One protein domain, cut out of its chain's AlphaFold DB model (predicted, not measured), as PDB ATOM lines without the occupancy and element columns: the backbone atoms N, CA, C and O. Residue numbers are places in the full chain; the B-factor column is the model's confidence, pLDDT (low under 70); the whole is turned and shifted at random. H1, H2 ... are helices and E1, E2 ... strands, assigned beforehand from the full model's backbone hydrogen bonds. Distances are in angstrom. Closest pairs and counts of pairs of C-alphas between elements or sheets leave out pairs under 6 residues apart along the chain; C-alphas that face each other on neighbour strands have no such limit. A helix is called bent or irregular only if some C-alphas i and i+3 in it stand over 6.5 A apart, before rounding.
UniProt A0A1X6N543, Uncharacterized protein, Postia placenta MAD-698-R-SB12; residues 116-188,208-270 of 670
ATOM      1  N   LYS A 116     -23.293  15.162 -53.291       30.08
ATOM      2  CA  LYS A 116     -23.635  14.614 -54.630       30.08
ATOM      3  C   LYS A 116     -24.395  13.283 -54.526       30.08
ATOM      4  O   LYS A 116     -25.335  13.062 -55.282       30.08
ATOM      5  N   VAL A 117     -24.046  12.414 -53.570       34.09
ATOM      6  CA  VAL A 117     -24.646  11.063 -53.426       34.09
ATOM      7  C   VAL A 117     -26.078  11.096 -52.853       34.09
ATOM      8  O   VAL A 117     -26.887  10.213 -53.138       34.09
ATOM      9  N   ASN A 118     -26.429  12.131 -52.083       41.66
ATOM     10  CA  ASN A 118     -27.662  12.158 -51.283       41.66
ATOM     11  C   ASN A 118     -28.966  12.194 -52.102       41.66
ATOM     12  O   ASN A 118     -29.939  11.552 -51.706       41.66
ATOM     13  N   ARG A 119     -28.996  12.862 -53.268       40.91
ATOM     14  CA  ARG A 119     -30.252  13.163 -53.996       40.91
ATOM     15  C   ARG A 119     -31.102  11.937 -54.362       40.91
ATOM     16  O   ARG A 119     -32.324  12.046 -54.425       40.91
ATOM     17  N   LYS A 120     -30.489  10.768 -54.591       35.12
ATOM     18  CA  LYS A 120     -31.224   9.523 -54.906       35.12
ATOM     19  C   LYS A 120     -31.791   8.829 -53.658       35.12
ATOM     20  O   LYS A 120     -32.786   8.118 -53.763       35.12
ATOM     21  N   ILE A 121     -31.190   9.063 -52.490       43.69
ATOM     22  CA  ILE A 121     -31.698   8.609 -51.187       43.69
ATOM     23  C   ILE A 121     -32.824   9.541 -50.721       43.69
ATOM     24  O   ILE A 121     -33.877   9.053 -50.322       43.69
ATOM     25  N   ASP A 122     -32.647  10.862 -50.868       36.06
ATOM     26  CA  ASP A 122     -33.629  11.880 -50.463       36.06
ATOM     27  C   ASP A 122     -35.043  11.591 -51.004       36.06
ATOM     28  O   ASP A 122     -36.014  11.746 -50.270       36.06
ATOM     29  N   CYS A 123     -35.175  11.127 -52.255       37.22
ATOM     30  CA  CYS A 123     -36.478  10.838 -52.868       37.22
ATOM     31  C   CYS A 123     -37.244   9.700 -52.160       37.22
ATOM     32  O   CYS A 123     -38.421   9.853 -51.846       37.22
ATOM     33  N   ILE A 124     -36.572   8.586 -51.845       44.38
ATOM     34  CA  ILE A 124     -37.196   7.433 -51.167       44.38
ATOM     35  C   ILE A 124     -37.404   7.738 -49.674       44.38
ATOM     36  O   ILE A 124     -38.429   7.384 -49.095       44.38
ATOM     37  N   THR A 125     -36.452   8.427 -49.038       44.53
ATOM     38  CA  THR A 125     -36.503   8.733 -47.600       44.53
ATOM     39  C   THR A 125     -37.545   9.800 -47.249       44.53
ATOM     40  O   THR A 125     -38.092   9.761 -46.150       44.53
ATOM     41  N   ARG A 126     -37.890  10.711 -48.172       41.00
ATOM     42  CA  ARG A 126     -38.922  11.746 -47.961       41.00
ATOM     43  C   ARG A 126     -40.323  11.180 -47.696       41.00
ATOM     44  O   ARG A 126     -41.114  11.844 -47.033       41.00
ATOM     45  N   ASN A 127     -40.613   9.966 -48.168       43.56
ATOM     46  CA  ASN A 127     -41.922   9.323 -48.009       43.56
ATOM     47  C   ASN A 127     -42.031   8.460 -46.735       43.56
ATOM     48  O   ASN A 127     -43.107   7.950 -46.422       43.56
ATOM     49  N   MET A 128     -40.952   8.306 -45.957       43.56
ATOM     50  CA  MET A 128     -41.028   7.663 -44.642       43.56
ATOM     51  C   MET A 128     -41.768   8.592 -43.668       43.56
ATOM     52  O   MET A 128     -41.312   9.705 -43.414       43.56
ATOM     53  N   ARG A 129     -42.876   8.136 -43.063       42.31
ATOM     54  CA  ARG A 129     -43.714   8.907 -42.108       42.31
ATOM     55  C   ARG A 129     -43.042   9.224 -40.750       42.31
ATOM     56  O   ARG A 129     -43.719   9.355 -39.733       42.31
ATOM     57  N   THR A 130     -41.718   9.329 -40.689       46.94
ATOM     58  CA  THR A 130     -40.960   9.633 -39.465       46.94
ATOM     59  C   THR A 130     -40.024  10.807 -39.699       46.94
ATOM     60  O   THR A 130     -39.288  10.783 -40.679       46.94
ATOM     61  N   ASP A 131     -40.037  11.774 -38.777       43.06
ATOM     62  CA  ASP A 131     -39.353  13.074 -38.855       43.06
ATOM     63  C   ASP A 131     -38.026  13.060 -39.642       43.06
ATOM     64  O   ASP A 131     -36.968  12.633 -39.166       43.06
ATOM     65  N   TYR A 132     -38.116  13.543 -40.882       40.38
ATOM     66  CA  TYR A 132     -37.041  13.569 -41.873       40.38
ATOM     67  C   TYR A 132     -35.819  14.370 -41.392       40.38
ATOM     68  O   TYR A 132     -34.681  14.044 -41.744       40.38
ATOM     69  N   ASN A 133     -36.026  15.371 -40.529       42.28
ATOM     70  CA  ASN A 133     -34.948  16.197 -39.993       42.28
ATOM     71  C   ASN A 133     -34.071  15.406 -39.012       42.28
ATOM     72  O   ASN A 133     -32.846  15.514 -39.054       42.28
ATOM     73  N   ALA A 134     -34.670  14.537 -38.189       42.84
ATOM     74  CA  ALA A 134     -33.932  13.688 -37.251       42.84
ATOM     75  C   ALA A 134     -33.023  12.664 -37.963       42.84
ATOM     76  O   ALA A 134     -31.979  12.282 -37.429       42.84
ATOM     77  N   LEU A 135     -33.391  12.244 -39.181       42.91
ATOM     78  CA  LEU A 135     -32.548  11.403 -40.033       42.91
ATOM     79  C   LEU A 135     -31.423  12.219 -40.689       42.91
ATOM     80  O   LEU A 135     -30.262  11.832 -40.581       42.91
ATOM     81  N   ARG A 136     -31.709  13.378 -41.301       40.31
ATOM     82  CA  ARG A 136     -30.664  14.191 -41.957       40.31
ATOM     83  C   ARG A 136     -29.629  14.775 -40.982       40.31
ATOM     84  O   ARG A 136     -28.441  14.761 -41.296       40.31
ATOM     85  N   CYS A 137     -30.041  15.272 -39.814       39.81
ATOM     86  CA  CYS A 137     -29.201  16.162 -38.997       39.81
ATOM     87  C   CYS A 137     -28.221  15.465 -38.033       39.81
ATOM     88  O   CYS A 137     -27.234  16.081 -37.637       39.81
ATOM     89  N   HIS A 138     -28.435  14.193 -37.671       43.38
ATOM     90  CA  HIS A 138     -27.553  13.461 -36.736       43.38
ATOM     91  C   HIS A 138     -26.754  12.317 -37.378       43.38
ATOM     92  O   HIS A 138     -25.902  11.713 -36.727       43.38
ATOM     93  N   MET A 139     -27.013  12.003 -38.650       47.25
ATOM     94  CA  MET A 139     -26.415  10.851 -39.333       47.25
ATOM     95  C   MET A 139     -24.904  10.907 -39.593       47.25
ATOM     96  O   MET A 139     -24.298   9.834 -39.548       47.25
ATOM     97  N   PRO A 140     -24.269  12.069 -39.854       46.50
ATOM     98  CA  PRO A 140     -22.828  12.113 -40.061       46.50
ATOM     99  C   PRO A 140     -22.068  11.717 -38.787       46.50
ATOM    100  O   PRO A 140     -21.483  10.640 -38.747       46.50
ATOM    101  N   ALA A 141     -22.117  12.539 -37.733       44.19
ATOM    102  CA  ALA A 141     -21.194  12.488 -36.591       44.19
ATOM    103  C   ALA A 141     -20.926  11.075 -36.031       44.19
ATOM    104  O   ALA A 141     -19.784  10.620 -36.027       44.19
ATOM    105  N   ASN A 142     -21.963  10.339 -35.622       48.97
ATOM    106  CA  ASN A 142     -21.764   9.090 -34.877       48.97
ATOM    107  C   ASN A 142     -21.314   7.896 -35.739       48.97
ATOM    108  O   ASN A 142     -20.770   6.940 -35.191       48.97
ATOM    109  N   ILE A 143     -21.522   7.936 -37.060       54.19
ATOM    110  CA  ILE A 143     -20.983   6.935 -38.004       54.19
ATOM    111  C   ILE A 143     -19.655   7.432 -38.605       54.19
ATOM    112  O   ILE A 143     -18.798   6.631 -38.966       54.19
ATOM    113  N   ILE A 144     -19.415   8.749 -38.621       50.09
ATOM    114  CA  ILE A 144     -18.142   9.367 -39.016       50.09
ATOM    115  C   ILE A 144     -16.967   8.924 -38.128       50.09
ATOM    116  O   ILE A 144     -15.843   8.875 -38.628       50.09
ATOM    117  N   PHE A 145     -17.224   8.569 -36.861       55.06
ATOM    118  CA  PHE A 145     -16.227   8.021 -35.928       55.06
ATOM    119  C   PHE A 145     -15.896   6.532 -36.135       55.06
ATOM    120  O   PHE A 145     -15.084   5.980 -35.391       55.06
ATOM    121  N   LEU A 146     -16.470   5.867 -37.146       66.50
ATOM    122  CA  LEU A 146     -15.888   4.621 -37.641       66.50
ATOM    123  C   LEU A 146     -14.434   4.879 -38.074       66.50
ATOM    124  O   LEU A 146     -14.135   5.885 -38.722       66.50
ATOM    125  N   ARG A 147     -13.530   3.949 -37.733       76.56
ATOM    126  CA  ARG A 147     -12.149   3.942 -38.245       76.56
ATOM    127  C   ARG A 147     -12.151   4.056 -39.777       76.56
ATOM    128  O   ARG A 147     -13.103   3.638 -40.436       76.56
ATOM    129  N   ARG A 148     -11.078   4.611 -40.351       81.00
ATOM    130  CA  ARG A 148     -10.983   4.916 -41.793       81.00
ATOM    131  C   ARG A 148     -11.260   3.703 -42.693       81.00
ATOM    132  O   ARG A 148     -11.946   3.856 -43.693       81.00
ATOM    133  N   ASP A 149     -10.809   2.521 -42.287       82.94
ATOM    134  CA  ASP A 149     -11.085   1.233 -42.936       82.94
ATOM    135  C   ASP A 149     -12.580   0.850 -42.915       82.94
ATOM    136  O   ASP A 149     -13.164   0.516 -43.944       82.94
ATOM    137  N   LEU A 150     -13.239   0.952 -41.759       84.81
ATOM    138  CA  LEU A 150     -14.680   0.717 -41.618       84.81
ATOM    139  C   LEU A 150     -15.515   1.745 -42.396       84.81
ATOM    140  O   LEU A 150     -16.537   1.392 -42.981       84.81
ATOM    141  N   ARG A 151     -15.074   3.007 -42.438       86.75
ATOM    142  CA  ARG A 151     -15.671   4.047 -43.285       86.75
ATOM    143  C   ARG A 151     -15.584   3.676 -44.760       86.75
ATOM    144  O   ARG A 151     -16.593   3.735 -45.451       86.75
ATOM    145  N   GLU A 152     -14.397   3.325 -45.236       87.62
ATOM    146  CA  GLU A 152     -14.133   3.013 -46.642       87.62
ATOM    147  C   GLU A 152     -14.995   1.834 -47.108       87.62
ATOM    148  O   GLU A 152     -15.681   1.923 -48.127       87.62
ATOM    149  N   LEU A 153     -15.109   0.790 -46.282       89.38
ATOM    150  CA  LEU A 153     -16.048  -0.315 -46.491       89.38
ATOM    151  C   LEU A 153     -17.523   0.147 -46.483       89.38
ATOM    152  O   LEU A 153     -18.342  -0.368 -47.241       89.38
ATOM    153  N   TRP A 154     -17.912   1.104 -45.640       85.94
ATOM    154  CA  TRP A 154     -19.289   1.623 -45.580       85.94
ATOM    155  C   TRP A 154     -19.658   2.521 -46.773       85.94
ATOM    156  O   TRP A 154     -20.803   2.495 -47.240       85.94
ATOM    157  N   GLU A 155     -18.701   3.301 -47.274       85.12
ATOM    158  CA  GLU A 155     -18.857   4.219 -48.408       85.12
ATOM    159  C   GLU A 155     -18.813   3.463 -49.751       85.12
ATOM    160  O   GLU A 155     -19.648   3.726 -50.615       85.12
ATOM    161  N   THR A 156     -17.974   2.426 -49.878       87.19
ATOM    162  CA  THR A 156     -17.983   1.464 -51.007       87.19
ATOM    163  C   THR A 156     -19.165   0.482 -50.989       87.19
ATOM    164  O   THR A 156     -19.306  -0.335 -51.896       87.19
ATOM    165  N   ASN A 157     -20.041   0.541 -49.975       87.56
ATOM    166  CA  ASN A 157     -21.134  -0.417 -49.762       87.56
ATOM    167  C   ASN A 157     -20.640  -1.882 -49.642       87.56
ATOM    168  O   ASN A 157     -21.360  -2.816 -49.980       87.56
ATOM    169  N   ARG A 158     -19.444  -2.100 -49.085       90.25
ATOM    170  CA  ARG A 158     -18.872  -3.411 -48.727       90.25
ATOM    171  C   ARG A 158     -19.071  -3.803 -47.258       90.25
ATOM    172  O   ARG A 158     -19.045  -4.977 -46.911       90.25
ATOM    173  N   LEU A 159     -19.379  -2.847 -46.383       93.69
ATOM    174  CA  LEU A 159     -19.746  -3.118 -44.991       93.69
ATOM    175  C   LEU A 159     -21.226  -3.505 -44.866       93.69
ATOM    176  O   LEU A 159     -22.091  -2.922 -45.522       93.69
ATOM    177  N   LEU A 160     -21.529  -4.468 -44.002       93.88
ATOM    178  CA  LEU A 160     -22.868  -4.837 -43.555       93.88
ATOM    179  C   LEU A 160     -22.896  -4.732 -42.025       93.88
ATOM    180  O   LEU A 160     -22.117  -5.385 -41.339       93.88
ATOM    181  N   ILE A 161     -23.781  -3.891 -41.485       95.00
ATOM    182  CA  ILE A 161     -23.911  -3.666 -40.040       95.00
ATOM    183  C   ILE A 161     -25.279  -4.190 -39.593       95.00
ATOM    184  O   ILE A 161     -26.302  -3.675 -40.035       95.00
ATOM    185  N   ILE A 162     -25.303  -5.197 -38.720       94.44
ATOM    186  CA  ILE A 162     -26.516  -5.871 -38.231       94.44
ATOM    187  C   ILE A 162     -26.695  -5.576 -36.730       94.44
ATOM    188  O   ILE A 162     -25.802  -5.896 -35.952       94.44
ATOM    189  N   PRO A 163     -27.799  -4.953 -36.278       93.69
ATOM    190  CA  PRO A 163     -28.011  -4.659 -34.855       93.69
ATOM    191  C   PRO A 163     -28.158  -5.875 -33.922       93.69
ATOM    192  O   PRO A 163     -28.382  -7.001 -34.346       93.69
ATOM    193  N   HIS A 164     -28.048  -5.609 -32.615       92.56
ATOM    194  CA  HIS A 164     -28.361  -6.501 -31.487       92.56
ATOM    195  C   HIS A 164     -29.767  -7.136 -31.630       92.56
ATOM    196  O   HIS A 164     -30.695  -6.318 -31.654       92.56
ATOM    197  N   PRO A 165     -30.046  -8.466 -31.634       87.81
ATOM    198  CA  PRO A 165     -31.431  -8.952 -31.556       87.81
ATOM    199  C   PRO A 165     -32.279  -8.326 -30.447       87.81
ATOM    200  O   PRO A 165     -33.433  -7.960 -30.677       87.81
ATOM    201  N   ASP A 166     -31.701  -8.116 -29.267       88.12
ATOM    202  CA  ASP A 166     -32.421  -7.519 -28.136       88.12
ATOM    203  C   ASP A 166     -32.760  -6.038 -28.344       88.12
ATOM    204  O   ASP A 166     -33.806  -5.572 -27.894       88.12
ATOM    205  N   HIS A 167     -31.952  -5.315 -29.123       87.44
ATOM    206  CA  HIS A 167     -32.180  -3.902 -29.427       87.44
ATOM    207  C   HIS A 167     -33.378  -3.662 -30.355       87.44
ATOM    208  O   HIS A 167     -33.896  -2.550 -30.411       87.44
ATOM    209  N   LEU A 168     -33.861  -4.691 -31.067       83.69
ATOM    210  CA  LEU A 168     -35.105  -4.587 -31.839       83.69
ATOM    211  C   LEU A 168     -36.364  -4.856 -31.014       83.69
ATOM    212  O   LEU A 168     -37.454  -4.511 -31.483       83.69
ATOM    213  N   LYS A 169     -36.227  -5.469 -29.831       83.62
ATOM    214  CA  LYS A 169     -37.328  -5.709 -28.888       83.62
ATOM    215  C   LYS A 169     -37.578  -4.477 -28.015       83.62
ATOM    216  O   LYS A 169     -38.726  -4.148 -27.746       83.62
ATOM    217  N   SER A 170     -36.514  -3.783 -27.606       78.00
ATOM    218  CA  SER A 170     -36.613  -2.509 -26.890       78.00
ATOM    219  C   SER A 170     -37.233  -1.404 -27.762       78.00
ATOM    220  O   SER A 170     -36.885  -1.308 -28.944       78.00
ATOM    221  N   PRO A 171     -38.083  -0.519 -27.205       75.81
ATOM    222  CA  PRO A 171     -38.494   0.698 -27.898       75.81
ATOM    223  C   PRO A 171     -37.276   1.588 -28.190       75.81
ATOM    224  O   PRO A 171     -36.319   1.639 -27.417       75.81
ATOM    225  N   LEU A 172     -37.317   2.292 -29.321       76.44
ATOM    226  CA  LEU A 172     -36.205   3.100 -29.830       76.44
ATOM    227  C   LEU A 172     -35.917   4.308 -28.929       76.44
ATOM    228  O   LEU A 172     -36.590   5.333 -29.021       76.44
ATOM    229  N   GLN A 173     -34.876   4.203 -28.107       76.38
ATOM    230  CA  GLN A 173     -34.336   5.321 -27.337       76.38
ATOM    231  C   GLN A 173     -33.272   6.072 -28.154       76.38
ATOM    232  O   GLN A 173     -32.424   5.467 -28.818       76.38
ATOM    233  N   TYR A 174     -33.316   7.403 -28.120       72.62
ATOM    234  CA  TYR A 174     -32.311   8.254 -28.758       72.62
ATOM    235  C   TYR A 174     -31.100   8.435 -27.830       72.62
ATOM    236  O   TYR A 174     -31.255   8.607 -26.626       72.62
ATOM    237  N   GLY A 175     -29.886   8.406 -28.391       73.94
ATOM    238  CA  GLY A 175     -28.628   8.607 -27.654       73.94
ATOM    239  C   GLY A 175     -28.010   7.348 -27.025       73.94
ATOM    240  O   GLY A 175     -26.809   7.347 -26.736       73.94
ATOM    241  N   THR A 176     -28.782   6.269 -26.872       83.94
ATOM    242  CA  THR A 176     -28.312   4.963 -26.382       83.94
ATOM    243  C   THR A 176     -27.238   4.374 -27.305       83.94
ATOM    244  O   THR A 176     -27.315   4.500 -28.530       83.94
ATOM    245  N   ALA A 177     -26.219   3.731 -26.726       88.31
ATOM    246  CA  ALA A 177     -25.290   2.903 -27.491       88.31
ATOM    247  C   ALA A 177     -25.957   1.559 -27.807       88.31
ATOM    248  O   ALA A 177     -26.564   0.942 -26.934       88.31
ATOM    249  N   TYR A 178     -25.844   1.114 -29.054       90.69
ATOM    250  CA  TYR A 178     -26.393  -0.155 -29.512       90.69
ATOM    251  C   TYR A 178     -25.246  -1.053 -29.978       90.69
ATOM    252  O   TYR A 178     -24.339  -0.603 -30.677       90.69
ATOM    253  N   LYS A 179     -25.285  -2.327 -29.599       93.56
ATOM    254  CA  LYS A 179     -24.381  -3.379 -30.069       93.56
ATOM    255  C   LYS A 179     -24.759  -3.759 -31.506       93.56
ATOM    256  O   LYS A 179     -25.934  -3.994 -31.790       93.56
ATOM    257  N   TYR A 180     -23.784  -3.831 -32.406       93.31
ATOM    258  CA  TYR A 180     -23.953  -4.232 -33.807       93.31
ATOM    259  C   TYR A 180     -22.896  -5.267 -34.197       93.31
ATOM    260  O   TYR A 180     -21.734  -5.119 -33.830       93.31
ATOM    261  N   CYS A 181     -23.273  -6.294 -34.954       93.56
ATOM    262  CA  CYS A 181     -22.327  -7.162 -35.635       93.56
ATOM    263  C   CYS A 181     -21.906  -6.447 -36.912       93.56
ATOM    264  O   CYS A 181     -22.758  -6.001 -37.688       93.56
ATOM    265  N   ILE A 182     -20.600  -6.308 -37.111       94.06
ATOM    266  CA  ILE A 182     -20.051  -5.720 -38.325       94.06
ATOM    267  C   ILE A 182     -19.450  -6.837 -39.165       94.06
ATOM    268  O   ILE A 182     -18.508  -7.504 -38.752       94.06
ATOM    269  N   ILE A 183     -19.987  -7.016 -40.364       93.88
ATOM    270  CA  ILE A 183     -19.509  -7.963 -41.363       93.88
ATOM    271  C   ILE A 183     -18.924  -7.147 -42.517       93.88
ATOM    272  O   ILE A 183     -19.566  -6.221 -43.016       93.88
ATOM    273  N   ALA A 184     -17.704  -7.469 -42.938       94.62
ATOM    274  CA  ALA A 184     -17.060  -6.847 -44.088       94.62
ATOM    275  C   ALA A 184     -16.982  -7.831 -45.258       94.62
ATOM    276  O   ALA A 184     -16.535  -8.962 -45.079       94.62
ATOM    277  N   GLU A 185     -17.381  -7.368 -46.442       91.81
ATOM    278  CA  GLU A 185     -17.016  -7.984 -47.721       91.81
ATOM    279  C   GLU A 185     -15.527  -7.737 -47.958       91.81
ATOM    280  O   GLU A 185     -15.093  -6.590 -48.119       91.81
ATOM    281  N   ASP A 186     -14.739  -8.805 -47.954       87.38
ATOM    282  CA  ASP A 186     -13.343  -8.754 -48.365       87.38
ATOM    283  C   ASP A 186     -13.244  -8.340 -49.841       87.38
ATOM    284  O   ASP A 186     -14.181  -8.492 -50.628       87.38
ATOM    285  N   GLU A 187     -12.122  -7.726 -50.209       78.12
ATOM    286  CA  GLU A 187     -11.884  -7.312 -51.591       78.12
ATOM    287  C   GLU A 187     -11.234  -8.477 -52.322       78.12
ATOM    288  O   GLU A 187     -10.152  -8.922 -51.932       78.12
ATOM    289  N   HIS A 188     -11.881  -8.970 -53.374       63.69
ATOM    290  CA  HIS A 188     -11.198  -9.860 -54.302       63.69
ATOM    291  C   HIS A 188     -10.137  -9.063 -55.047       63.69
ATOM    292  O   HIS A 188     -10.458  -8.100 -55.743       63.69
ATOM    293  N   PRO A 208     -16.513 -16.047 -55.077       53.59
ATOM    294  CA  PRO A 208     -16.706 -16.473 -53.695       53.59
ATOM    295  C   PRO A 208     -16.308 -15.353 -52.740       53.59
ATOM    296  O   PRO A 208     -15.263 -15.411 -52.106       53.59
ATOM    297  N   CYS A 209     -17.101 -14.276 -52.721       66.81
ATOM    298  CA  CYS A 209     -16.907 -13.103 -51.870       66.81
ATOM    299  C   CYS A 209     -16.631 -13.581 -50.444       66.81
ATOM    300  O   CYS A 209     -17.522 -14.139 -49.805       66.81
ATOM    301  N   SER A 210     -15.395 -13.421 -49.975       83.00
ATOM    302  CA  SER A 210     -15.051 -13.735 -48.597       83.00
ATOM    303  C   SER A 210     -15.688 -12.682 -47.696       83.00
ATOM    304  O   SER A 210     -15.754 -11.494 -48.017       83.00
ATOM    305  N   TYR A 211     -16.231 -13.146 -46.578       88.19
ATOM    306  CA  TYR A 211     -16.861 -12.293 -45.589       88.19
ATOM    307  C   TYR A 211     -16.192 -12.540 -44.251       88.19
ATOM    308  O   TYR A 211     -16.255 -13.647 -43.712       88.19
ATOM    309  N   ARG A 212     -15.611 -11.489 -43.677       88.94
ATOM    310  CA  ARG A 212     -15.070 -11.523 -42.320       88.94
ATOM    311  C   ARG A 212     -16.035 -10.852 -41.352       88.94
ATOM    312  O   ARG A 212     -16.401  -9.686 -41.515       88.94
ATOM    313  N   SER A 213     -16.431 -11.584 -40.312       89.25
ATOM    314  CA  SER A 213     -17.036 -10.966 -39.134       89.25
ATOM    315  C   SER A 213     -15.950 -10.200 -38.384       89.25
ATOM    316  O   SER A 213     -14.941 -10.770 -37.975       89.25
ATOM    317  N   LEU A 214     -16.162  -8.900 -38.201       88.75
ATOM    318  CA  LEU A 214     -15.348  -8.031 -37.350       88.75
ATOM    319  C   LEU A 214     -15.861  -8.030 -35.898       88.75
ATOM    320  O   LEU A 214     -15.403  -7.242 -35.072       88.75
ATOM    321  N   GLY A 215     -16.799  -8.932 -35.584       91.62
ATOM    322  CA  GLY A 215     -17.370  -9.123 -34.262       91.62
ATOM    323  C   GLY A 215     -18.445  -8.099 -33.897       91.62
ATOM    324  O   GLY A 215     -19.016  -7.404 -34.741       91.62
ATOM    325  N   TRP A 216     -18.731  -8.045 -32.597       90.94
ATOM    326  CA  TRP A 216     -19.721  -7.154 -32.004       90.94
ATOM    327  C   TRP A 216     -19.076  -5.849 -31.539       90.94
ATOM    328  O   TRP A 216     -18.152  -5.867 -30.728       90.94
ATOM    329  N   LEU A 217     -19.603  -4.720 -32.008       91.75
ATOM    330  CA  LEU A 217     -19.139  -3.376 -31.679       91.75
ATOM    331  C   LEU A 217     -20.309  -2.511 -31.206       91.75
ATOM    332  O   LEU A 217     -21.365  -2.467 -31.839       91.75
ATOM    333  N   GLU A 218     -20.126  -1.814 -30.089       92.00
ATOM    334  CA  GLU A 218     -21.104  -0.855 -29.577       92.00
ATOM    335  C   GLU A 218     -20.920   0.502 -30.257       92.00
ATOM    336  O   GLU A 218     -19.858   1.118 -30.185       92.00
ATOM    337  N   LEU A 219     -21.967   0.976 -30.934       88.25
ATOM    338  CA  LEU A 219     -21.977   2.241 -31.663       88.25
ATOM    339  C   LEU A 219     -23.177   3.083 -31.227       88.25
ATOM    340  O   LEU A 219     -24.294   2.581 -31.091       88.25
ATOM    341  N   LYS A 220     -23.004   4.405 -31.139       89.31
ATOM    342  CA  LYS A 220     -24.121   5.363 -31.001       89.31
ATOM    343  C   LYS A 220     -24.778   5.688 -32.355       89.31
ATOM    344  O   LYS A 220     -25.185   6.821 -32.611       89.31
ATOM    345  N   ALA A 221     -24.836   4.704 -33.253       87.06
ATOM    346  CA  ALA A 221     -25.459   4.824 -34.569       87.06
ATOM    347  C   ALA A 221     -26.995   4.832 -34.458       87.06
ATOM    348  O   ALA A 221     -27.564   4.224 -33.549       87.06
ATOM    349  N   ASN A 222     -27.676   5.494 -35.400       89.69
ATOM    350  CA  ASN A 222     -29.139   5.513 -35.436       89.69
ATOM    351  C   ASN A 222     -29.675   4.132 -35.846       89.69
ATOM    352  O   ASN A 222     -29.569   3.733 -37.007       89.69
ATOM    353  N   LEU A 223     -30.297   3.431 -34.897       90.50
ATOM    354  CA  LEU A 223     -30.778   2.065 -35.083       90.50
ATOM    355  C   LEU A 223     -31.772   1.923 -36.257       90.50
ATOM    356  O   LEU A 223     -31.680   0.942 -36.994       90.50
ATOM    357  N   ARG A 224     -32.654   2.907 -36.514       89.81
ATOM    358  CA  ARG A 224     -33.550   2.874 -37.693       89.81
ATOM    359  C   ARG A 224     -32.768   2.902 -39.005       89.81
ATOM    360  O   ARG A 224     -33.062   2.103 -39.890       89.81
ATOM    361  N   LEU A 225     -31.762   3.773 -39.123       90.56
ATOM    362  CA  LEU A 225     -30.918   3.822 -40.321       90.56
ATOM    363  C   LEU A 225     -30.206   2.489 -40.540       90.56
ATOM    364  O   LEU A 225     -30.175   1.996 -41.667       90.56
ATOM    365  N   THR A 226     -29.622   1.915 -39.488       92.44
ATOM    366  CA  THR A 226     -28.845   0.680 -39.621       92.44
ATOM    367  C   THR A 226     -29.733  -0.488 -40.045       92.44
ATOM    368  O   THR A 226     -29.358  -1.214 -40.960       92.44
ATOM    369  N   ILE A 227     -30.946  -0.612 -39.485       92.81
ATOM    370  CA  ILE A 227     -31.964  -1.572 -39.956       92.81
ATOM    371  C   ILE A 227     -32.290  -1.332 -41.436       92.81
ATOM    372  O   ILE A 227     -32.302  -2.283 -42.213       92.81
ATOM    373  N   PHE A 228     -32.511  -0.078 -41.848       93.38
ATOM    374  CA  PHE A 228     -32.861   0.244 -43.233       93.38
ATOM    375  C   PHE A 228     -31.731  -0.101 -44.220       93.38
ATOM    376  O   PHE A 228     -31.971  -0.776 -45.219       93.38
ATOM    377  N   ARG A 229     -30.484   0.295 -43.924       92.12
ATOM    378  CA  ARG A 229     -29.291  -0.047 -44.725       92.12
ATOM    379  C   ARG A 229     -29.048  -1.557 -44.776       92.12
ATOM    380  O   ARG A 229     -28.762  -2.081 -45.851       92.12
ATOM    381  N   ALA A 230     -29.174  -2.255 -43.645       93.38
ATOM    382  CA  ALA A 230     -29.016  -3.704 -43.578       93.38
ATOM    383  C   ALA A 230     -30.087  -4.414 -44.412       93.38
ATOM    384  O   ALA A 230     -29.745  -5.201 -45.288       93.38
ATOM    385  N   GLY A 231     -31.365  -4.070 -44.227       94.44
ATOM    386  CA  GLY A 231     -32.467  -4.604 -45.024       94.44
ATOM    387  C   GLY A 231     -32.280  -4.366 -46.524       94.44
ATOM    388  O   GLY A 231     -32.378  -5.314 -47.293       94.44
ATOM    389  N   GLN A 232     -31.879  -3.155 -46.932       92.31
ATOM    390  CA  GLN A 232     -31.591  -2.822 -48.333       92.31
ATOM    391  C   GLN A 232     -30.391  -3.593 -48.922       92.31
ATOM    392  O   GLN A 232     -30.313  -3.777 -50.139       92.31
ATOM    393  N   LYS A 233     -29.422  -4.019 -48.099       91.75
ATOM    394  CA  LYS A 233     -28.348  -4.929 -48.532       91.75
ATOM    395  C   LYS A 233     -28.870  -6.353 -48.673       91.75
ATOM    396  O   LYS A 233     -28.758  -6.939 -49.748       91.75
ATOM    397  N   LEU A 234     -29.465  -6.877 -47.603       90.62
ATOM    398  CA  LEU A 234     -29.952  -8.250 -47.507       90.62
ATOM    399  C   LEU A 234     -30.996  -8.555 -48.597       90.62
ATOM    400  O   LEU A 234     -30.891  -9.576 -49.270       90.62
ATOM    401  N   SER A 235     -31.927  -7.631 -48.865       90.75
ATOM    402  CA  SER A 235     -32.976  -7.794 -49.883       90.75
ATOM    403  C   SER A 235     -32.458  -7.832 -51.328       90.75
ATOM    404  O   SER A 235     -33.173  -8.295 -52.209       90.75
ATOM    405  N   LYS A 236     -31.233  -7.355 -51.606       90.12
ATOM    406  CA  LYS A 236     -30.634  -7.401 -52.957       90.12
ATOM    407  C   LYS A 236     -30.039  -8.762 -53.310       90.12
ATOM    408  O   LYS A 236     -29.899  -9.063 -54.491       90.12
ATOM    409  N   ARG A 237     -29.616  -9.545 -52.312       85.19
ATOM    410  CA  ARG A 237     -28.972 -10.860 -52.496       85.19
ATOM    411  C   ARG A 237     -29.338 -11.821 -51.346       85.19
ATOM    412  O   ARG A 237     -28.435 -12.276 -50.642       85.19
ATOM    413  N   PRO A 238     -30.630 -12.126 -51.115       83.44
ATOM    414  CA  PRO A 238     -31.079 -12.821 -49.905       83.44
ATOM    415  C   PRO A 238     -30.417 -14.192 -49.718       83.44
ATOM    416  O   PRO A 238     -29.892 -14.459 -48.641       83.44
ATOM    417  N   LEU A 239     -30.336 -15.011 -50.774       84.00
ATOM    418  CA  LEU A 239     -29.687 -16.331 -50.734       84.00
ATOM    419  C   LEU A 239     -28.182 -16.237 -50.424       84.00
ATOM    420  O   LEU A 239     -27.661 -16.983 -49.601       84.00
ATOM    421  N   HIS A 240     -27.479 -15.272 -51.021       86.88
ATOM    422  CA  HIS A 240     -26.047 -15.066 -50.780       86.88
ATOM    423  C   HIS A 240     -25.775 -14.722 -49.310       86.88
ATOM    424  O   HIS A 240     -24.980 -15.388 -48.648       86.88
ATOM    425  N   TYR A 241     -26.502 -13.739 -48.765       86.56
ATOM    426  CA  TYR A 241     -26.370 -13.388 -47.353       86.56
ATOM    427  C   TYR A 241     -26.881 -14.497 -46.423       86.56
ATOM    428  O   TYR A 241     -26.328 -14.660 -45.345       86.56
ATOM    429  N   GLN A 242     -27.860 -15.312 -46.823       85.88
ATOM    430  CA  GLN A 242     -28.303 -16.484 -46.059       85.88
ATOM    431  C   GLN A 242     -27.159 -17.473 -45.790       85.88
ATOM    432  O   GLN A 242     -27.001 -17.905 -44.647       85.88
ATOM    433  N   HIS A 243     -26.332 -17.803 -46.788       85.56
ATOM    434  CA  HIS A 243     -25.165 -18.669 -46.574       85.56
ATOM    435  C   HIS A 243     -24.097 -17.990 -45.702       85.56
ATOM    436  O   HIS A 243     -23.628 -18.579 -44.730       85.56
ATOM    437  N   VAL A 244     -23.778 -16.724 -45.989       87.81
ATOM    438  CA  VAL A 244     -22.792 -15.925 -45.236       87.81
ATOM    439  C   VAL A 244     -23.163 -15.807 -43.757       87.81
ATOM    440  O   VAL A 244     -22.337 -16.044 -42.879       87.81
ATOM    441  N   LEU A 245     -24.419 -15.477 -43.460       89.19
ATOM    442  CA  LEU A 245     -24.900 -15.291 -42.095       89.19
ATOM    443  C   LEU A 245     -24.978 -16.620 -41.340       89.19
ATOM    444  O   LEU A 245     -24.654 -16.636 -40.159       89.19
ATOM    445  N   ARG A 246     -25.313 -17.738 -42.005       89.06
ATOM    446  CA  ARG A 246     -25.216 -19.086 -41.409       89.06
ATOM    447  C   ARG A 246     -23.781 -19.469 -41.025       89.06
ATOM    448  O   ARG A 246     -23.614 -20.223 -40.075       89.06
ATOM    449  N   GLY A 247     -22.771 -18.963 -41.739       86.62
ATOM    450  CA  GLY A 247     -21.356 -19.175 -41.406       86.62
ATOM    451  C   GLY A 247     -20.798 -18.212 -40.349       86.62
ATOM    452  O   GLY A 247     -19.899 -18.587 -39.602       86.62
ATOM    453  N   LEU A 248     -21.315 -16.979 -40.272       84.75
ATOM    454  CA  LEU A 248     -20.768 -15.918 -39.409       84.75
ATOM    455  C   LEU A 248     -21.555 -15.643 -38.121       84.75
ATOM    456  O   LEU A 248     -20.999 -15.017 -37.217       84.75
ATOM    457  N   LEU A 249     -22.821 -16.061 -38.029       86.25
ATOM    458  CA  LEU A 249     -23.698 -15.800 -36.885       86.25
ATOM    459  C   LEU A 249     -24.315 -17.101 -36.329       86.25
ATOM    460  O   LEU A 249     -24.769 -17.947 -37.102       86.25
ATOM    461  N   PRO A 250     -24.437 -17.249 -34.995       85.44
ATOM    462  CA  PRO A 250     -25.300 -18.248 -34.370       85.44
ATOM    463  C   PRO A 250     -26.705 -18.307 -34.990       85.44
ATOM    464  O   PRO A 250     -27.335 -17.283 -35.237       85.44
ATOM    465  N   HIS A 251     -27.258 -19.511 -35.165       80.69
ATOM    466  CA  HIS A 251     -28.517 -19.737 -35.895       80.69
ATOM    467  C   HIS A 251     -29.710 -18.865 -35.428       80.69
ATOM    468  O   HIS A 251     -30.512 -18.411 -36.242       80.69
ATOM    469  N   LYS A 252     -29.791 -18.548 -34.125       81.31
ATOM    470  CA  LYS A 252     -30.816 -17.650 -33.551       81.31
ATOM    471  C   LYS A 252     -30.755 -16.217 -34.113       81.31
ATOM    472  O   LYS A 252     -31.777 -15.540 -34.181       81.31
ATOM    473  N   GLU A 253     -29.574 -15.763 -34.514       83.50
ATOM    474  CA  GLU A 253     -29.311 -14.432 -35.070       83.50
ATOM    475  C   GLU A 253     -29.519 -14.393 -36.593       83.50
ATOM    476  O   GLU A 253     -29.901 -13.360 -37.143       83.50
ATOM    477  N   VAL A 254     -29.359 -15.532 -37.275       83.50
ATOM    478  CA  VAL A 254     -29.661 -15.680 -38.710       83.50
ATOM    479  C   VAL A 254     -31.147 -15.424 -38.974       83.50
ATOM    480  O   VAL A 254     -31.491 -14.579 -39.797       83.50
ATOM    481  N   ASN A 255     -32.038 -16.063 -38.207       86.69
ATOM    482  CA  ASN A 255     -33.495 -15.853 -38.294       86.69
ATOM    483  C   ASN A 255     -33.884 -14.386 -38.006       86.69
ATOM    484  O   ASN A 255     -34.836 -13.831 -38.560       86.69
ATOM    485  N   TYR A 256     -33.088 -13.718 -37.176       85.81
ATOM    486  CA  TYR A 256     -33.226 -12.304 -36.868       85.81
ATOM    487  C   TYR A 256     -32.755 -11.375 -38.014       85.81
ATOM    488  O   TYR A 256     -33.346 -10.313 -38.216       85.81
ATOM    489  N   ALA A 257     -31.787 -11.775 -38.843       86.44
ATOM    490  CA  ALA A 257     -31.436 -11.024 -40.052       86.44
ATOM    491  C   ALA A 257     -32.594 -10.990 -41.074       86.44
ATOM    492  O   ALA A 257     -32.843  -9.952 -41.688       86.44
ATOM    493  N   TYR A 258     -33.393 -12.060 -41.182       86.50
ATOM    494  CA  TYR A 258     -34.660 -12.008 -41.930       86.50
ATOM    495  C   TYR A 258     -35.692 -11.093 -41.259       86.50
ATOM    496  O   TYR A 258     -36.437 -10.408 -41.951       86.50
ATOM    497  N   SER A 259     -35.697 -10.987 -39.926       89.06
ATOM    498  CA  SER A 259     -36.549 -10.020 -39.212       89.06
ATOM    499  C   SER A 259     -36.166  -8.558 -39.515       89.06
ATOM    500  O   SER A 259     -37.028  -7.678 -39.501       89.06
ATOM    501  N   ILE A 260     -34.896  -8.285 -39.841       91.06
ATOM    502  CA  ILE A 260     -34.444  -6.990 -40.379       91.06
ATOM    503  C   ILE A 260     -34.974  -6.772 -41.801       91.06
ATOM    504  O   ILE A 260     -35.480  -5.687 -42.082       91.06
ATOM    505  N   VAL A 261     -34.913  -7.785 -42.678       91.50
ATOM    506  CA  VAL A 261     -35.509  -7.711 -44.029       91.50
ATOM    507  C   VAL A 261     -37.011  -7.450 -43.941       91.50
ATOM    508  O   VAL A 261     -37.495  -6.537 -44.600       91.50
ATOM    509  N   TRP A 262     -37.732  -8.161 -43.072       90.19
ATOM    510  CA  TRP A 262     -39.166  -7.967 -42.851       90.19
ATOM    511  C   TRP A 262     -39.499  -6.551 -42.361       90.19
ATOM    512  O   TRP A 262     -40.394  -5.910 -42.904       90.19
ATOM    513  N   ARG A 263     -38.739  -6.005 -41.396       89.00
ATOM    514  CA  ARG A 263     -38.918  -4.610 -40.943       89.00
ATOM    515  C   ARG A 263     -38.613  -3.586 -42.034       89.00
ATOM    516  O   ARG A 263     -39.338  -2.602 -42.149       89.00
ATOM    517  N   TYR A 264     -37.568  -3.810 -42.830       91.88
ATOM    518  CA  TYR A 264     -37.254  -2.970 -43.984       91.88
ATOM    519  C   TYR A 264     -38.394  -2.999 -45.008       91.88
ATOM    520  O   TYR A 264     -38.878  -1.933 -45.385       91.88
ATOM    521  N   LEU A 265     -38.880  -4.193 -45.367       89.06
ATOM    522  CA  LEU A 265     -40.022  -4.366 -46.261       89.06
ATOM    523  C   LEU A 265     -41.245  -3.627 -45.712       89.06
ATOM    524  O   LEU A 265     -41.767  -2.773 -46.415       89.06
ATOM    525  N   SER A 266     -41.616  -3.810 -44.438       88.25
ATOM    526  CA  SER A 266     -42.762  -3.110 -43.827       88.25
ATOM    527  C   SER A 266     -42.630  -1.578 -43.777       88.25
ATOM    528  O   SER A 266     -43.620  -0.882 -43.571       88.25
ATOM    529  N   TRP A 267     -41.419  -1.030 -43.933       87.00
ATOM    530  CA  TRP A 267     -41.190   0.417 -44.052       87.00
ATOM    531  C   TRP A 267     -41.208   0.917 -45.503       87.00
ATOM    532  O   TRP A 267     -41.395   2.114 -45.720       87.00
ATOM    533  N   THR A 268     -41.016   0.034 -46.486       82.94
ATOM    534  CA  THR A 268     -41.058   0.357 -47.924       82.94
ATOM    535  C   THR A 268     -42.361  -0.042 -48.614       82.94
ATOM    536  O   THR A 268     -42.694   0.541 -49.639       82.94
ATOM    537  N   ASP A 269     -43.105  -1.001 -48.065       77.88
ATOM    538  CA  ASP A 269     -44.304  -1.604 -48.658       77.88
ATOM    539  C   ASP A 269     -45.401  -0.589 -49.060       77.88
ATOM    540  O   ASP A 269     -45.899  -0.680 -50.186       77.88
ATOM    541  N   PRO A 270     -45.695   0.475 -48.272       54.69
ATOM    542  CA  PRO A 270     -46.674   1.497 -48.669       54.69
ATOM    543  C   PRO A 270     -46.340   2.247 -49.971       54.69
ATOM    544  O   PRO A 270     -47.225   2.860 -50.563       54.69
TER     545      PRO A 270
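This is residues 116 to 188 and 208 to 270 of the 670 residues of an uncharacterized protein of Postia placenta MAD-698-R-SB12 (UniProt A0A1X6N543). A small, strongly twisted sheet of three strands has H5 over its edge strand E1, near the middle of the domain, and the long H7 crosses H5. H3 and H6 are over opposite faces of the sheet, while H2 and H1 are loosely attached farther out, and residues 116 to 121 stick out. The printed part has 136 residues, with seven named helices and three strands in the order H1 H2 H3 E1 H4 E2 E3 H5 H6 H7; the antiparallel sheet runs E1 E2 E3, and the class is mixed. The whole is compact, with a radius of gyration of the C-alphas of 14.6 A and spans of 38, 30 and 28 A.

H1, residues 119 to 125, is close to but not clearly touching H2, residues 132 to 144; their closest C-alphas, Thr 125 and Tyr 132, are 7.5 A apart. H3, residues 148 to 155, is on the sheet of E1, residues 159 to 163, E2, residues 178 to 185, and E3, residues 211 to 219, across the strands at a height of 9.3 A. E1 and E2 are antiparallel, with N 160 and O 183 at 2.8 A; so are E2 and E3, with N 180 and O 217 at 2.8 A. E3 bends by 61 degrees at residue 216. H4, residues 165 to 168, only grazes the sheet. H5, residues 223 to 234, lies over E1 at a height of 6.8 A; the closest C-alphas are Ile 161 and Ala 230, 6.2 A. H6, residues 238 to 248, lies over E3 on the opposite face from H3. H7, residues 251 to 270, touches H5 with residues 260 to 265 alone, about perpendicular at 82 degrees; the closest C-alphas are Gly 231 and Val 261, 4.5 A. The hairpin H6 and H7 only just touch, with 3 pairs of C-alphas within 8 A, the closest Leu 245 and Val 254 at 5.9 A. Every O i to N i+4 pair is within hydrogen-bond range in H3, H5 and H6, but 14 of 16 in H7, 1 of 3 in H1 and 3 of 9 in H2, where O i to N i+3 gives 1 of 4 and 4 of 10; H4 is too short for such a pair.

H1 begins at C-alpha 119, (-30.252, 13.163, -53.996). H2 measures 19.6 A, E2 21.9 A, E3 20.8 A, H5 16.2 A and H6 15.0 A. H7 measures 30.7 A and ends at C-alpha 270, (-46.674, 1.497, -48.669). H2 and H7 are irregular: C-alphas 137 and 140 are 7.6 A apart, and C-alphas 267 and 270 are 7.2 A apart.

The C-alphas farthest apart, Asp 131 and Pro 208, are 40.1 A apart. Residues 189 to 207 are not printed, and C-alphas 188 and 208 are 8.6 A apart across this cut, in the link from E2 to E3. Of the links printed whole, none is long. Mean pLDDT of the printed part is 76.8, and residues 116 to 146, 188, 208 to 209 and 270 are under 70.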